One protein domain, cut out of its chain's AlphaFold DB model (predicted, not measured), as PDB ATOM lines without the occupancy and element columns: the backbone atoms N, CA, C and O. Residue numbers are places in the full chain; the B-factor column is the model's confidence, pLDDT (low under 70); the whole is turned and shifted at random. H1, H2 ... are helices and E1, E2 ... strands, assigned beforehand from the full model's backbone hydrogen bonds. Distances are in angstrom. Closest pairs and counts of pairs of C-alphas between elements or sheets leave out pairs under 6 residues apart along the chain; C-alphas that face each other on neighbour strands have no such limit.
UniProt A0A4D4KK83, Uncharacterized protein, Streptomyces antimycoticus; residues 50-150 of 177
ATOM      1  N   ARG A  50      21.339 -26.441   8.708       77.12
ATOM      2  CA  ARG A  50      21.916 -27.298   7.675       77.12
ATOM      3  C   ARG A  50      22.675 -26.448   6.680       77.12
ATOM      4  O   ARG A  50      22.155 -25.441   6.215       77.12
ATOM      5  N   GLU A  51      23.867 -26.896   6.321       75.31
ATOM      6  CA  GLU A  51      24.617 -26.302   5.223       75.31
ATOM      7  C   GLU A  51      24.035 -26.777   3.883       75.31
ATOM      8  O   GLU A  51      23.945 -27.980   3.622       75.31
ATOM      9  N   ILE A  52      23.600 -25.833   3.049       74.94
ATOM     10  CA  ILE A  52      23.081 -26.060   1.695       74.94
ATOM     11  C   ILE A  52      23.793 -25.076   0.772       74.94
ATOM     12  O   ILE A  52      23.657 -23.874   0.950       74.94
ATOM     13  N   ASP A  53      24.565 -25.585  -0.191       71.38
ATOM     14  CA  ASP A  53      25.320 -24.772  -1.161       71.38
ATOM     15  C   ASP A  53      26.231 -23.699  -0.522       71.38
ATOM     16  O   ASP A  53      26.508 -22.660  -1.111       71.38
ATOM     17  N   GLY A  54      26.736 -23.966   0.689       71.50
ATOM     18  CA  GLY A  54      27.556 -23.028   1.458       71.50
ATOM     19  C   GLY A  54      26.754 -22.023   2.292       71.50
ATOM     20  O   GLY A  54      27.356 -21.259   3.040       71.50
ATOM     21  N   ASP A  55      25.425 -22.050   2.250       74.06
ATOM     22  CA  ASP A  55      24.570 -21.246   3.120       74.06
ATOM     23  C   ASP A  55      24.049 -22.055   4.308       74.06
ATOM     24  O   ASP A  55      23.705 -23.234   4.201       74.06
ATOM     25  N   CYS A  56      23.931 -21.393   5.456       81.06
ATOM     26  CA  CYS A  56      23.298 -21.961   6.636       81.06
ATOM     27  C   CYS A  56      21.782 -21.769   6.549       81.06
ATOM     28  O   CYS A  56      21.303 -20.638   6.551       81.06
ATOM     29  N   VAL A  57      21.019 -22.862   6.489       82.06
ATOM     30  CA  VAL A  57      19.558 -22.847   6.339       82.06
ATOM     31  C   VAL A  57      18.894 -23.612   7.474       82.06
ATOM     32  O   VAL A  57      19.225 -24.766   7.748       82.06
ATOM     33  N   GLY A  58      17.910 -22.996   8.123       84.69
ATOM     34  CA  GLY A  58      17.196 -23.623   9.233       84.69
ATOM     35  C   GLY A  58      16.475 -22.608  10.101       84.69
ATOM     36  O   GLY A  58      16.163 -21.514   9.647       84.69
ATOM     37  N   VAL A  59      16.188 -22.988  11.344       89.12
ATOM     38  CA  VAL A  59      15.625 -22.100  12.364       89.12
ATOM     39  C   VAL A  59      16.386 -22.350  13.655       89.12
ATOM     40  O   VAL A  59      16.349 -23.465  14.163       89.12
ATOM     41  N   THR A  60      17.029 -21.322  14.201       88.25
ATOM     42  CA  THR A  60      17.799 -21.429  15.446       88.25
ATOM     43  C   THR A  60      17.441 -20.311  16.424       88.25
ATOM     44  O   THR A  60      17.059 -19.209  16.028       88.25
ATOM     45  N   ALA A  61      17.519 -20.606  17.722       86.75
ATOM     46  CA  ALA A  61      17.442 -19.597  18.781       86.75
ATOM     47  C   ALA A  61      18.827 -19.051  19.170       86.75
ATOM     48  O   ALA A  61      18.904 -18.089  19.939       86.75
ATOM     49  N   GLU A  62      19.885 -19.700  18.685       86.81
ATOM     50  CA  GLU A  62      21.269 -19.494  19.081       86.81
ATOM     51  C   GLU A  62      22.016 -18.629  18.062       86.81
ATOM     52  O   GLU A  62      21.509 -18.296  16.986       86.81
ATOM     53  N   ALA A  63      23.226 -18.220  18.436       85.06
ATOM     54  CA  ALA A  63      24.113 -17.537  17.513       85.06
ATOM     55  C   ALA A  63      24.696 -18.539  16.505       85.06
ATOM     56  O   ALA A  63      24.965 -19.688  16.844       85.06
ATOM     57  N   PHE A  64      24.916 -18.080  15.279       82.62
ATOM     58  CA  PHE A  64      25.527 -18.856  14.203       82.62
ATOM     59  C   PHE A  64      26.489 -17.968  13.413       82.62
ATOM     60  O   PHE A  64      26.431 -16.737  13.515       82.62
ATOM     61  N   GLU A  65      27.373 -18.586  12.633       79.69
ATOM     62  CA  GLU A  65      28.336 -17.856  11.812       79.69
ATOM     63  C   GLU A  65      27.623 -17.123  10.666       79.69
ATOM     64  O   GLU A  65      26.892 -17.721   9.875       79.69
ATOM     65  N   ALA A  66      27.823 -15.812  10.588       77.81
ATOM     66  CA  ALA A  66      27.219 -14.952   9.580       77.81
ATOM     67  C   ALA A  66      28.191 -13.834   9.183       77.81
ATOM     68  O   ALA A  66      29.336 -13.805   9.633       77.81
ATOM     69  N   ASP A  67      27.737 -12.896   8.349       79.81
ATOM     70  CA  ASP A  67      28.564 -11.757   7.952       79.81
ATOM     71  C   ASP A  67      29.072 -10.969   9.191       79.81
ATOM     72  O   ASP A  67      28.276 -10.647  10.089       79.81
ATOM     73  N   PRO A  68      30.372 -10.610   9.259       81.19
ATOM     74  CA  PRO A  68      30.951  -9.906  10.408       81.19
ATOM     75  C   PRO A  68      30.223  -8.604  10.783       81.19
ATOM     76  O   PRO A  68      30.228  -8.182  11.940       81.19
ATOM     77  N   GLY A  69      29.567  -7.947   9.820       81.75
ATOM     78  CA  GLY A  69      28.804  -6.720  10.041       81.75
ATOM     79  C   GLY A  69      27.524  -6.902  10.867       81.75
ATOM     80  O   GLY A  69      26.974  -5.909  11.362       81.75
ATOM     81  N   ILE A  70      27.050  -8.141  11.037       86.38
ATOM     82  CA  ILE A  70      25.805  -8.478  11.746       86.38
ATOM     83  C   ILE A  70      25.984  -9.492  12.882       86.38
ATOM     84  O   ILE A  70      25.063  -9.643  13.684       86.38
ATOM     85  N   GLU A  71      27.150 -10.126  13.009       87.12
ATOM     86  CA  GLU A  71      27.454 -11.123  14.049       87.12
ATOM     87  C   GLU A  71      27.112 -10.617  15.464       87.12
ATOM     88  O   GLU A  71      26.419 -11.280  16.234       87.12
ATOM     89  N   SER A  72      27.482  -9.369  15.774       89.44
ATOM     90  CA  SER A  72      27.153  -8.734  17.062       89.44
ATOM     91  C   SER A  72      25.646  -8.624  17.343       89.44
ATOM     92  O   SER A  72      25.222  -8.689  18.497       89.44
ATOM     93  N   LEU A  73      24.819  -8.457  16.306       91.81
ATOM     94  CA  LEU A  73      23.364  -8.387  16.442       91.81
ATOM     95  C   LEU A  73      22.754  -9.777  16.624       91.81
ATOM     96  O   LEU A  73      21.822  -9.917  17.413       91.81
ATOM     97  N   ILE A  74      23.289 -10.789  15.937       90.56
ATOM     98  CA  ILE A  74      22.897 -12.194  16.113       90.56
ATOM     99  C   ILE A  74      23.188 -12.638  17.548       90.56
ATOM    100  O   ILE A  74      22.291 -13.137  18.227       90.56
ATOM    101  N   GLY A  75      24.394 -12.356  18.052       91.06
ATOM    102  CA  GLY A  75      24.750 -12.614  19.449       91.06
ATOM    103  C   GLY A  75      23.806 -11.908  20.426       91.06
ATOM    104  O   GLY A  75      23.282 -12.522  21.348       91.06
ATOM    105  N   ALA A  76      23.474 -10.642  20.165       93.69
ATOM    106  CA  ALA A  76      22.552  -9.887  21.010       93.69
ATOM    107  C   ALA A  76      21.104 -10.425  21.018       93.69
ATOM    108  O   ALA A  76      20.390 -10.195  22.000       93.69
ATOM    109  N   VAL A  77      20.663 -11.096  19.945       94.12
ATOM    110  CA  VAL A  77      19.385 -11.830  19.894       94.12
ATOM    111  C   VAL A  77      19.479 -13.117  20.710       94.12
ATOM    112  O   VAL A  77      18.588 -13.383  21.517       94.12
ATOM    113  N   ALA A  78      20.564 -13.882  20.560       93.31
ATOM    114  CA  ALA A  78      20.792 -15.101  21.332       93.31
ATOM    115  C   ALA A  78      20.834 -14.820  22.847       93.31
ATOM    116  O   ALA A  78      20.176 -15.515  23.620       93.31
ATOM    117  N   ASP A  79      21.505 -13.742  23.265       95.00
ATOM    118  CA  ASP A  79      21.547 -13.298  24.661       95.00
ATOM    119  C   ASP A  79      20.151 -12.963  25.204       95.00
ATOM    120  O   ASP A  79      19.801 -13.325  26.328       95.00
ATOM    121  N   GLU A  80      19.331 -12.266  24.412       94.12
ATOM    122  CA  GLU A  80      17.953 -11.953  24.797       94.12
ATOM    123  C   GLU A  80      17.102 -13.223  24.897       94.12
ATOM    124  O   GLU A  80      16.366 -13.396  25.864       94.12
ATOM    125  N   ASN A  81      17.243 -14.152  23.950       94.44
ATOM    126  CA  ASN A  81      16.542 -15.433  23.984       94.44
ATOM    127  C   ASN A  81      16.932 -16.272  25.208       94.44
ATOM    128  O   ASN A  81      16.066 -16.917  25.811       94.44
ATOM    129  N   ALA A  82      18.215 -16.251  25.584       93.69
ATOM    130  CA  ALA A  82      18.732 -16.918  26.770       93.69
ATOM    131  C   ALA A  82      18.160 -16.303  28.053       93.69
ATOM    132  O   ALA A  82      17.701 -17.058  28.908       93.69
ATOM    133  N   ARG A  83      18.088 -14.965  28.146       91.50
ATOM    134  CA  ARG A  83      17.407 -14.267  29.252       91.50
ATOM    135  C   ARG A  83      15.946 -14.688  29.373       91.50
ATOM    136  O   ARG A  83      15.526 -15.099  30.444       91.50
ATOM    137  N   VAL A  84      15.201 -14.680  28.267       91.50
ATOM    138  CA  VAL A  84      13.783 -15.082  28.253       91.50
ATOM    139  C   VAL A  84      13.595 -16.534  28.704       91.50
ATOM    140  O   VAL A  84      12.660 -16.858  29.437       91.50
ATOM    141  N   ARG A  85      14.492 -17.434  28.275       91.50
ATOM    142  CA  ARG A  85      14.484 -18.833  28.721       91.50
ATOM    143  C   ARG A  85      14.767 -18.926  30.219       91.50
ATOM    144  O   ARG A  85      14.029 -19.619  30.911       91.50
ATOM    145  N   GLN A  86      15.782 -18.216  30.704       90.88
ATOM    146  CA  GLN A  86      16.165 -18.207  32.112       90.88
ATOM    147  C   GLN A  86      15.043 -17.661  33.002       90.88
ATOM    148  O   GLN A  86      14.679 -18.323  33.964       90.88
ATOM    149  N   ASP A  87      14.428 -16.535  32.637       88.75
ATOM    150  CA  ASP A  87      13.299 -15.941  33.365       88.75
ATOM    151  C   ASP A  87      12.088 -16.889  33.444       88.75
ATOM    152  O   ASP A  87      11.300 -16.843  34.391       88.75
ATOM    153  N   TRP A  88      11.915 -17.760  32.445       88.25
ATOM    154  CA  TRP A  88      10.869 -18.779  32.445       88.25
ATOM    155  C   TRP A  88      11.250 -20.030  33.254       88.25
ATOM    156  O   TRP A  88      10.374 -20.652  33.866       88.25
ATOM    157  N   GLU A  89      12.518 -20.447  33.238       90.12
ATOM    158  CA  GLU A  89      13.027 -21.610  33.982       90.12
ATOM    159  C   GLU A  89      13.149 -21.327  35.484       90.12
ATOM    160  O   GLU A  89      12.669 -22.131  36.284       90.12
ATOM    161  N   ASP A  90      13.712 -20.173  35.846       88.56
ATOM    162  CA  ASP A  90      13.973 -19.717  37.214       88.56
ATOM    163  C   ASP A  90      13.507 -18.256  37.404       88.56
ATOM    164  O   ASP A  90      14.308 -17.319  37.350       88.56
ATOM    165  N   PRO A  91      12.191 -18.021  37.565       83.06
ATOM    166  CA  PRO A  91      11.641 -16.674  37.628       83.06
ATOM    167  C   PRO A  91      12.115 -15.929  38.888       83.06
ATOM    168  O   PRO A  91      11.866 -16.395  40.008       83.06
ATOM    169  N   PRO A  92      12.711 -14.728  38.751       71.69
ATOM    170  CA  PRO A  92      13.153 -13.923  39.880       71.69
ATOM    171  C   PRO A  92      11.935 -13.329  40.593       71.69
ATOM    172  O   PRO A  92      11.483 -12.227  40.295       71.69
ATOM    173  N   SER A  93      11.383 -14.081  41.547       70.12
ATOM    174  CA  SER A  93      10.241 -13.707  42.394       70.12
ATOM    175  C   SER A  93       9.000 -13.237  41.617       70.12
ATOM    176  O   SER A  93       8.784 -12.052  41.386       70.12
ATOM    177  N   GLY A  94       8.124 -14.174  41.254       73.94
ATOM    178  CA  GLY A  94       6.856 -13.854  40.599       73.94
ATOM    179  C   GLY A  94       6.199 -15.067  39.945       73.94
ATOM    180  O   GLY A  94       6.737 -16.175  40.005       73.94
ATOM    181  N   PRO A  95       5.016 -14.889  39.333       76.31
ATOM    182  CA  PRO A  95       4.403 -15.928  38.521       76.31
ATOM    183  C   PRO A  95       5.244 -16.187  37.266       76.31
ATOM    184  O   PRO A  95       5.774 -15.262  36.655       76.31
ATOM    185  N   LYS A  96       5.324 -17.453  36.854       82.00
ATOM    186  CA  LYS A  96       5.997 -17.866  35.620       82.00
ATOM    187  C   LYS A  96       5.271 -17.278  34.406       82.00
ATOM    188  O   LYS A  96       4.143 -17.674  34.108       82.00
ATOM    189  N   ILE A  97       5.912 -16.338  33.717       81.19
ATOM    190  CA  ILE A  97       5.357 -15.678  32.530       81.19
ATOM    191  C   ILE A  97       5.687 -16.534  31.298       81.19
ATOM    192  O   ILE A  97       6.856 -16.844  31.079       81.19
ATOM    193  N   PRO A  98       4.700 -16.958  30.488       87.19
ATOM    194  CA  PRO A  98       4.974 -17.720  29.274       87.19
ATOM    195  C   PRO A  98       5.677 -16.855  28.222       87.19
ATOM    196  O   PRO A  98       5.456 -15.644  28.153       87.19
ATOM    197  N   TYR A  99       6.466 -17.496  27.356       90.12
ATOM    198  CA  TYR A  99       7.080 -16.837  26.209       90.12
ATOM    199  C   TYR A  99       6.631 -17.445  24.878       90.12
ATOM    200  O   TYR A  99       6.236 -18.609  24.797       90.12
ATOM    201  N   VAL A 100       6.704 -16.638  23.822       93.75
ATOM    202  CA  VAL A 100       6.345 -17.003  22.449       93.75
ATOM    203  C   VAL A 100       7.591 -16.982  21.573       93.75
ATOM    204  O   VAL A 100       8.464 -16.138  21.748       93.75
ATOM    205  N   ARG A 101       7.670 -17.898  20.607       93.94
ATOM    206  CA  ARG A 101       8.749 -17.944  19.614       93.94
ATOM    207  C   ARG A 101       8.270 -17.366  18.289       93.94
ATOM    208  O   ARG A 101       7.241 -17.792  17.770       93.94
ATOM    209  N   ILE A 102       9.023 -16.418  17.745       93.31
ATOM    210  CA  ILE A 102       8.748 -15.774  16.457       93.31
ATOM    211  C   ILE A 102       9.958 -16.000  15.562       93.31
ATOM    212  O   ILE A 102      11.063 -15.639  15.943       93.31
ATOM    213  N   ALA A 103       9.760 -16.581  14.380       92.69
ATOM    214  CA  ALA A 103      10.839 -16.773  13.418       92.69
ATOM    215  C   ALA A 103      10.986 -15.547  12.504       92.69
ATOM    216  O   ALA A 103      10.038 -15.165  11.815       92.69
ATOM    217  N   LEU A 104      12.178 -14.951  12.483       91.50
ATOM    218  CA  LEU A 104      12.578 -13.925  11.528       91.50
ATOM    219  C   LEU A 104      13.257 -14.592  10.337       91.50
ATOM    220  O   LEU A 104      14.394 -15.053  10.433       91.50
ATOM    221  N   MET A 105      12.540 -14.626   9.218       89.25
ATOM    222  CA  MET A 105      13.027 -15.197   7.971       89.25
ATOM    223  C   MET A 105      13.577 -14.098   7.066       89.25
ATOM    224  O   MET A 105      12.836 -13.206   6.649       89.25
ATOM    225  N   MET A 106      14.874 -14.161   6.780       84.12
ATOM    226  CA  MET A 106      15.571 -13.254   5.869       84.12
ATOM    227  C   MET A 106      16.912 -13.870   5.441       84.12
ATOM    228  O   MET A 106      17.409 -14.764   6.130       84.12
ATOM    229  N   PRO A 107      17.526 -13.407   4.342       78.19
ATOM    230  CA  PRO A 107      18.921 -13.723   4.065       78.19
ATOM    231  C   PRO A 107      19.810 -13.050   5.123       78.19
ATOM    232  O   PRO A 107      19.689 -11.848   5.364       78.19
ATOM    233  N   PHE A 108      20.677 -13.825   5.777       78.25
ATOM    234  CA  PHE A 108      21.677 -13.321   6.737       78.25
ATOM    235  C   PHE A 108      23.079 -13.237   6.119       78.25
ATOM    236  O   PHE A 108      24.029 -12.820   6.775       78.25
ATOM    237  N   THR A 109      23.200 -13.596   4.846       72.88
ATOM    238  CA  THR A 109      24.406 -13.464   4.038       72.88
ATOM    239  C   THR A 109      24.162 -12.422   2.949       72.88
ATOM    240  O   THR A 109      23.080 -12.332   2.356       72.88
ATOM    241  N   ALA A 110      25.162 -11.577   2.717       63.62
ATOM    242  CA  ALA A 110      25.179 -10.658   1.590       63.62
ATOM    243  C   ALA A 110      26.310 -11.082   0.654       63.62
ATOM    244  O   ALA A 110      27.461 -10.701   0.844       63.62
ATOM    245  N   ASP A 111      25.981 -11.907  -0.328       65.75
ATOM    246  CA  ASP A 111      26.846 -12.184  -1.469       65.75
ATOM    247  C   ASP A 111      26.410 -11.352  -2.691       65.75
ATOM    248  O   ASP A 111      25.412 -10.622  -2.651       65.75
ATOM    249  N   ASP A 112      27.153 -11.470  -3.794       52.66
ATOM    250  CA  ASP A 112      26.857 -10.805  -5.074       52.66
ATOM    251  C   ASP A 112      25.502 -11.225  -5.690       52.66
ATOM    252  O   ASP A 112      25.053 -10.656  -6.690       52.66
ATOM    253  N   HIS A 113      24.833 -12.221  -5.106       57.34
ATOM    254  CA  HIS A 113      23.541 -12.757  -5.521       57.34
ATOM    255  C   HIS A 113      22.428 -12.503  -4.489       57.34
ATOM    256  O   HIS A 113      21.279 -12.902  -4.709       57.34
ATOM    257  N   SER A 114      22.725 -11.792  -3.397       61.72
ATOM    258  CA  SER A 114      21.790 -11.569  -2.305       61.72
ATOM    259  C   SER A 114      20.812 -10.447  -2.634       61.72
ATOM    260  O   SER A 114      21.165  -9.374  -3.128       61.72
ATOM    261  N   ALA A 115      19.539 -10.677  -2.309       65.56
ATOM    262  CA  ALA A 115      18.474  -9.693  -2.490       65.56
ATOM    263  C   ALA A 115      18.612  -8.476  -1.551       65.56
ATOM    264  O   ALA A 115      17.917  -7.473  -1.734       65.56
ATOM    265  N   MET A 116      19.473  -8.561  -0.528       70.12
ATOM    266  CA  MET A 116      19.675  -7.523   0.479       70.12
ATOM    267  C   MET A 116      21.166  -7.267   0.708       70.12
ATOM    268  O   MET A 116      21.955  -8.194   0.849       70.12
ATOM    269  N   THR A 117      21.548  -5.993   0.823       82.25
ATOM    270  CA  THR A 117      22.907  -5.633   1.246       82.25
ATOM    271  C   THR A 117      23.102  -5.909   2.740       82.25
ATOM    272  O   THR A 117      22.129  -5.888   3.502       82.25
ATOM    273  N   VAL A 118      24.356  -6.066   3.192       84.75
ATOM    274  CA  VAL A 118      24.695  -6.202   4.628       84.75
ATOM    275  C   VAL A 118      24.014  -5.116   5.466       84.75
ATOM    276  O   VAL A 118      23.431  -5.394   6.509       84.75
ATOM    277  N   ASP A 119      24.003  -3.873   4.983       85.12
ATOM    278  CA  ASP A 119      23.369  -2.749   5.672       85.12
ATOM    279  C   ASP A 119      21.844  -2.880   5.790       85.12
ATOM    280  O   ASP A 119      21.251  -2.458   6.787       85.12
ATOM    281  N   MET A 120      21.183  -3.441   4.775       85.69
ATOM    282  CA  MET A 120      19.748  -3.721   4.833       85.69
ATOM    283  C   MET A 120      19.452  -4.826   5.844       85.69
ATOM    284  O   MET A 120      18.529  -4.672   6.647       85.69
ATOM    285  N   ILE A 121      20.260  -5.890   5.845       86.81
ATOM    286  CA  ILE A 121      20.151  -7.003   6.794       86.81
ATOM    287  C   ILE A 121      20.347  -6.482   8.219       86.81
ATOM    288  O   ILE A 121      19.492  -6.674   9.083       86.81
ATOM    289  N   ARG A 122      21.416  -5.713   8.438       90.75
ATOM    290  CA  ARG A 122      21.746  -5.084   9.718       90.75
ATOM    291  C   ARG A 122      20.604  -4.232  10.255       90.75
ATOM    292  O   ARG A 122      20.250  -4.354  11.424       90.75
ATOM    293  N   ARG A 123      20.018  -3.363   9.423       92.25
ATOM    294  CA  ARG A 123      18.886  -2.515   9.834       92.25
ATOM    295  C   ARG A 123      17.645  -3.338  10.171       92.25
ATOM    296  O   ARG A 123      16.991  -3.038  11.167       92.25
ATOM    297  N   GLY A 124      17.339  -4.362   9.373       90.81
ATOM    298  CA  GLY A 124      16.221  -5.271   9.628       90.81
ATOM    299  C   GLY A 124      16.371  -5.996  10.965       90.81
ATOM    300  O   GLY A 124      15.481  -5.922  11.813       90.81
ATOM    301  N   LEU A 125      17.535  -6.609  11.194       93.12
ATOM    302  CA  LEU A 125      17.838  -7.336  12.424       93.12
ATOM    303  C   LEU A 125      17.884  -6.414  13.650       93.12
ATOM    304  O   LEU A 125      17.315  -6.741  14.689       93.12
ATOM    305  N   ALA A 126      18.488  -5.227  13.531       94.19
ATOM    306  CA  ALA A 126      18.505  -4.239  14.609       94.19
ATOM    307  C   ALA A 126      17.092  -3.758  14.975       94.19
ATOM    308  O   ALA A 126      16.776  -3.615  16.156       94.19
ATOM    309  N   GLY A 127      16.230  -3.539  13.976       95.25
ATOM    310  CA  GLY A 127      14.827  -3.188  14.190       95.25
ATOM    311  C   GLY A 127      14.051  -4.298  14.900       95.25
ATOM    312  O   GLY A 127      13.339  -4.025  15.867       95.25
ATOM    313  N   ALA A 128      14.236  -5.551  14.476       95.31
ATOM    314  CA  ALA A 128      13.610  -6.710  15.106       95.31
ATOM    315  C   ALA A 128      14.066  -6.893  16.565       95.31
ATOM    316  O   ALA A 128      13.228  -7.039  17.455       95.31
ATOM    317  N   LEU A 129      15.372  -6.795  16.834       94.94
ATOM    318  CA  LEU A 129      15.927  -6.872  18.189       94.94
ATOM    319  C   LEU A 129      15.412  -5.733  19.084       94.94
ATOM    320  O   LEU A 129      15.093  -5.948  20.255       94.94
ATOM    321  N   ALA A 130      15.307  -4.512  18.551       95.81
ATOM    322  CA  ALA A 130      14.750  -3.383  19.290       95.81
ATOM    323  C   ALA A 130      13.272  -3.612  19.649       95.81
ATOM    324  O   ALA A 130      12.869  -3.344  20.783       95.81
ATOM    325  N   ALA A 131      12.481  -4.149  18.715       94.06
ATOM    326  CA  ALA A 131      11.086  -4.502  18.953       94.06
ATOM    327  C   ALA A 131      10.947  -5.615  20.005       94.06
ATOM    328  O   ALA A 131      10.134  -5.477  20.918       94.06
ATOM    329  N   GLN A 132      11.778  -6.663  19.933       94.69
ATOM    330  CA  GLN A 132      11.814  -7.750  20.916       94.69
ATOM    331  C   GLN A 132      12.080  -7.208  22.325       94.69
ATOM    332  O   GLN A 132      11.277  -7.416  23.230       94.69
ATOM    333  N   ARG A 133      13.158  -6.434  22.502       94.88
ATOM    334  CA  ARG A 133      13.508  -5.834  23.800       94.88
ATOM    335  C   ARG A 133      12.424  -4.901  24.318       94.88
ATOM    336  O   ARG A 133      12.189  -4.823  25.519       94.88
ATOM    337  N   GLN A 134      11.774  -4.150  23.432       93.25
ATOM    338  CA  GLN A 134      10.673  -3.289  23.843       93.25
ATOM    339  C   GLN A 134       9.482  -4.113  24.333       93.25
ATOM    340  O   GLN A 134       8.930  -3.787  25.379       93.25
ATOM    341  N   ALA A 135       9.114  -5.173  23.614       91.06
ATOM    342  CA  ALA A 135       8.014  -6.052  23.985       91.06
ATOM    343  C   ALA A 135       8.291  -6.785  25.310       91.06
ATOM    344  O   ALA A 135       7.431  -6.784  26.186       91.06
ATOM    345  N   ASN A 136       9.510  -7.298  25.499       91.50
ATOM    346  CA  ASN A 136       9.919  -8.041  26.699       91.50
ATOM    347  C   ASN A 136       9.998  -7.182  27.968       91.50
ATOM    348  O   ASN A 136       9.956  -7.711  29.074       91.50
ATOM    349  N   ARG A 137      10.105  -5.853  27.834       89.31
ATOM    350  CA  ARG A 137      10.089  -4.932  28.983       89.31
ATOM    351  C   ARG A 137       8.690  -4.665  29.532       89.31
ATOM    352  O   ARG A 137       8.571  -4.184  30.657       89.31
ATOM    353  N   PHE A 138       7.641  -4.925  28.757       80.94
ATOM    354  CA  PHE A 138       6.274  -4.814  29.254       80.94
ATOM    355  C   PHE A 138       5.892  -6.101  29.990       80.94
ATOM    356  O   PHE A 138       6.268  -7.186  29.568       80.94
ATOM    357  N   GLY A 139       5.132  -5.993  31.086       71.25
ATOM    358  CA  GLY A 139       4.746  -7.115  31.964       71.25
ATOM    359  C   GLY A 139       3.751  -8.123  31.363       71.25
ATOM    360  O   GLY A 139       2.865  -8.598  32.070       71.25
ATOM    361  N   GLY A 140       3.849  -8.398  30.063       82.62
ATOM    362  CA  GLY A 140       3.089  -9.405  29.328       82.62
ATOM    363  C   GLY A 140       3.961 -10.601  28.922       82.62
ATOM    364  O   GLY A 140       5.049 -10.780  29.466       82.62
ATOM    365  N   PRO A 141       3.493 -11.435  27.975       87.69
ATOM    366  CA  PRO A 141       4.269 -12.556  27.455       87.69
ATOM    367  C   PRO A 141       5.605 -12.087  26.881       87.69
ATOM    368  O   PRO A 141       5.648 -11.103  26.143       87.69
ATOM    369  N   GLN A 142       6.675 -12.812  27.193       91.50
ATOM    370  CA  GLN A 142       7.987 -12.536  26.617       91.50
ATOM    371  C   GLN A 142       8.112 -13.168  25.221       91.50
ATOM    372  O   GLN A 142       7.363 -14.073  24.848       91.50
ATOM    373  N   TYR A 143       9.077 -12.708  24.433       93.50
ATOM    374  CA  TYR A 143       9.288 -13.135  23.058       93.50
ATOM    375  C   TYR A 143      10.729 -13.584  22.839       93.50
ATOM    376  O   TYR A 143      11.683 -12.859  23.137       93.50
ATOM    377  N   GLN A 144      10.869 -14.767  22.250       94.19
ATOM    378  CA  GLN A 144      12.105 -15.264  21.662       94.19
ATOM    379  C   GLN A 144      12.066 -15.063  20.152       94.19
ATOM    380  O   GLN A 144      11.126 -15.501  19.481       94.19
ATOM    381  N   LEU A 145      13.100 -14.426  19.621       95.19
ATOM    382  CA  LEU A 145      13.279 -14.241  18.191       95.19
ATOM    383  C   LEU A 145      14.162 -15.371  17.662       95.19
ATOM    384  O   LEU A 145      15.356 -15.412  17.939       95.19
ATOM    385  N   LEU A 146      13.568 -16.302  16.922       93.75
ATOM    386  CA  LEU A 146      14.299 -17.347  16.219       93.75
ATOM    387  C   LEU A 146      14.807 -16.788  14.894       93.75
ATOM    388  O   LEU A 146      14.058 -16.146  14.158       93.75
ATOM    389  N   LEU A 147      16.062 -17.048  14.576       91.69
ATOM    390  CA  LEU A 147      16.668 -16.646  13.320       91.69
ATOM    391  C   LEU A 147      16.468 -17.778  12.319       91.69
ATOM    392  O   LEU A 147      16.826 -18.924  12.588       91.69
ATOM    393  N   ALA A 148      15.845 -17.459  11.187       89.88
ATOM    394  CA  ALA A 148      15.544 -18.418  10.137       89.88
ATOM    395  C   ALA A 148      16.278 -18.035   8.845       89.88
ATOM    396  O   ALA A 148      15.663 -17.436   7.954       89.88
ATOM    397  N   PRO A 149      17.594 -18.300   8.755       83.19
ATOM    398  CA  PRO A 149      18.350 -17.965   7.568       83.19
ATOM    399  C   PRO A 149      17.868 -18.778   6.367       83.19
ATOM    400  O   PRO A 149      17.634 -19.987   6.440       83.19
ATOM    401  N   THR A 150      17.668 -18.071   5.261       78.75
ATOM    402  CA  THR A 150      17.304 -18.641   3.964       78.75
ATOM    403  C   THR A 150      18.513 -18.605   3.046       78.75
ATOM    404  O   THR A 150      19.232 -17.607   3.062       78.75
TER     405      THR A 150
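AT A GLANCE: This is residues 50 to 150 of the 177 residues of an uncharacterized protein of Streptomyces antimycoticus (UniProt A0A4D4KK83). Two long helices, H1 and H2, run side by side the same way and pack on a narrow ribbon of two parallel strands, E3 and E4, with E4 the strand nearer to both helices; seen in section, H1, H2 and the ribbon make a triangle. A small hairpin, E1 and E2, sits beside the last residues of E4, and at the far end of the long axis residues 90 to 95 stick out. The printed part has 101 residues with two named helices and four named strands, in the order E1 E2 H1 E3 H2 E4, in two sheets of two strands each: E1 and E2 antiparallel, E3 and E4 parallel. The class is mixed, helices and strands; the whole is compact, with a radius of gyration of the C-alphas of 14.6 A, and spans 50 by 25 by 18 A.

IN THESE COORDINATES: E1 is residues 50 to 52, 6.2 A long, and begins at C-alpha 50 at (21.916, -27.298, 7.675). E2 is residues 55 to 58, 9.9 A. H1 is residues 71 to 89, 26.7 A, and begins at C-alpha 71 at (27.454, -11.123, 14.049). E3 is residues 99 to 106, 22.3 A. H2 is residues 118 to 136, 26.6 A. E4 is residues 142 to 149, 22.4 A, and ends at C-alpha 149 at (18.350, -17.965, 7.568).

HOW THE PARTS SIT: E1 and E2 form a hairpin at 137 degrees, with N 50 and O 57 at 2.9 A, within hydrogen-bond range. The closest C-alphas of E2 and E4 are those of Val 57 and Pro 149, 5.2 A apart. E1 is apart from H1, E3, H2 and E4. The closest C-alphas of H1 and E4 are those of Asn 81 and Gln 144, 5.0 A apart. H1 touches H2 with its residues 73 to 80 alone, closest at the C-alphas of Val 77 and Leu 129, 6.3 A; they stand at a shallow tilt of 20 degrees, the same way. E3 and E4 are parallel at 26 degrees, with N 102 and O 144 at 2.9 A and N 146 and O 102 at 2.8 A, within hydrogen-bond range. E3, H2 and E4 form a strand-helix-strand unit, two parallel neighbour strands with a helix between them along the chain, and its crossover is right-handed. The closest C-alphas of H2 and E4 are those of Asn 136 and Gln 142, 4.9 A apart. In H1 and H2 every O i to N i+4 pair is within hydrogen-bond range.

THE WHOLE: The two C-alphas farthest apart are those of Ser 93 and Asp 112, 50.4 A. The printed part has no cut. The links E2 to H1 and E3 to H2 are long, with 12 and 11 residues. The mean pLDDT of the printed part is 85.1, and residues 110 to 115 are under 70.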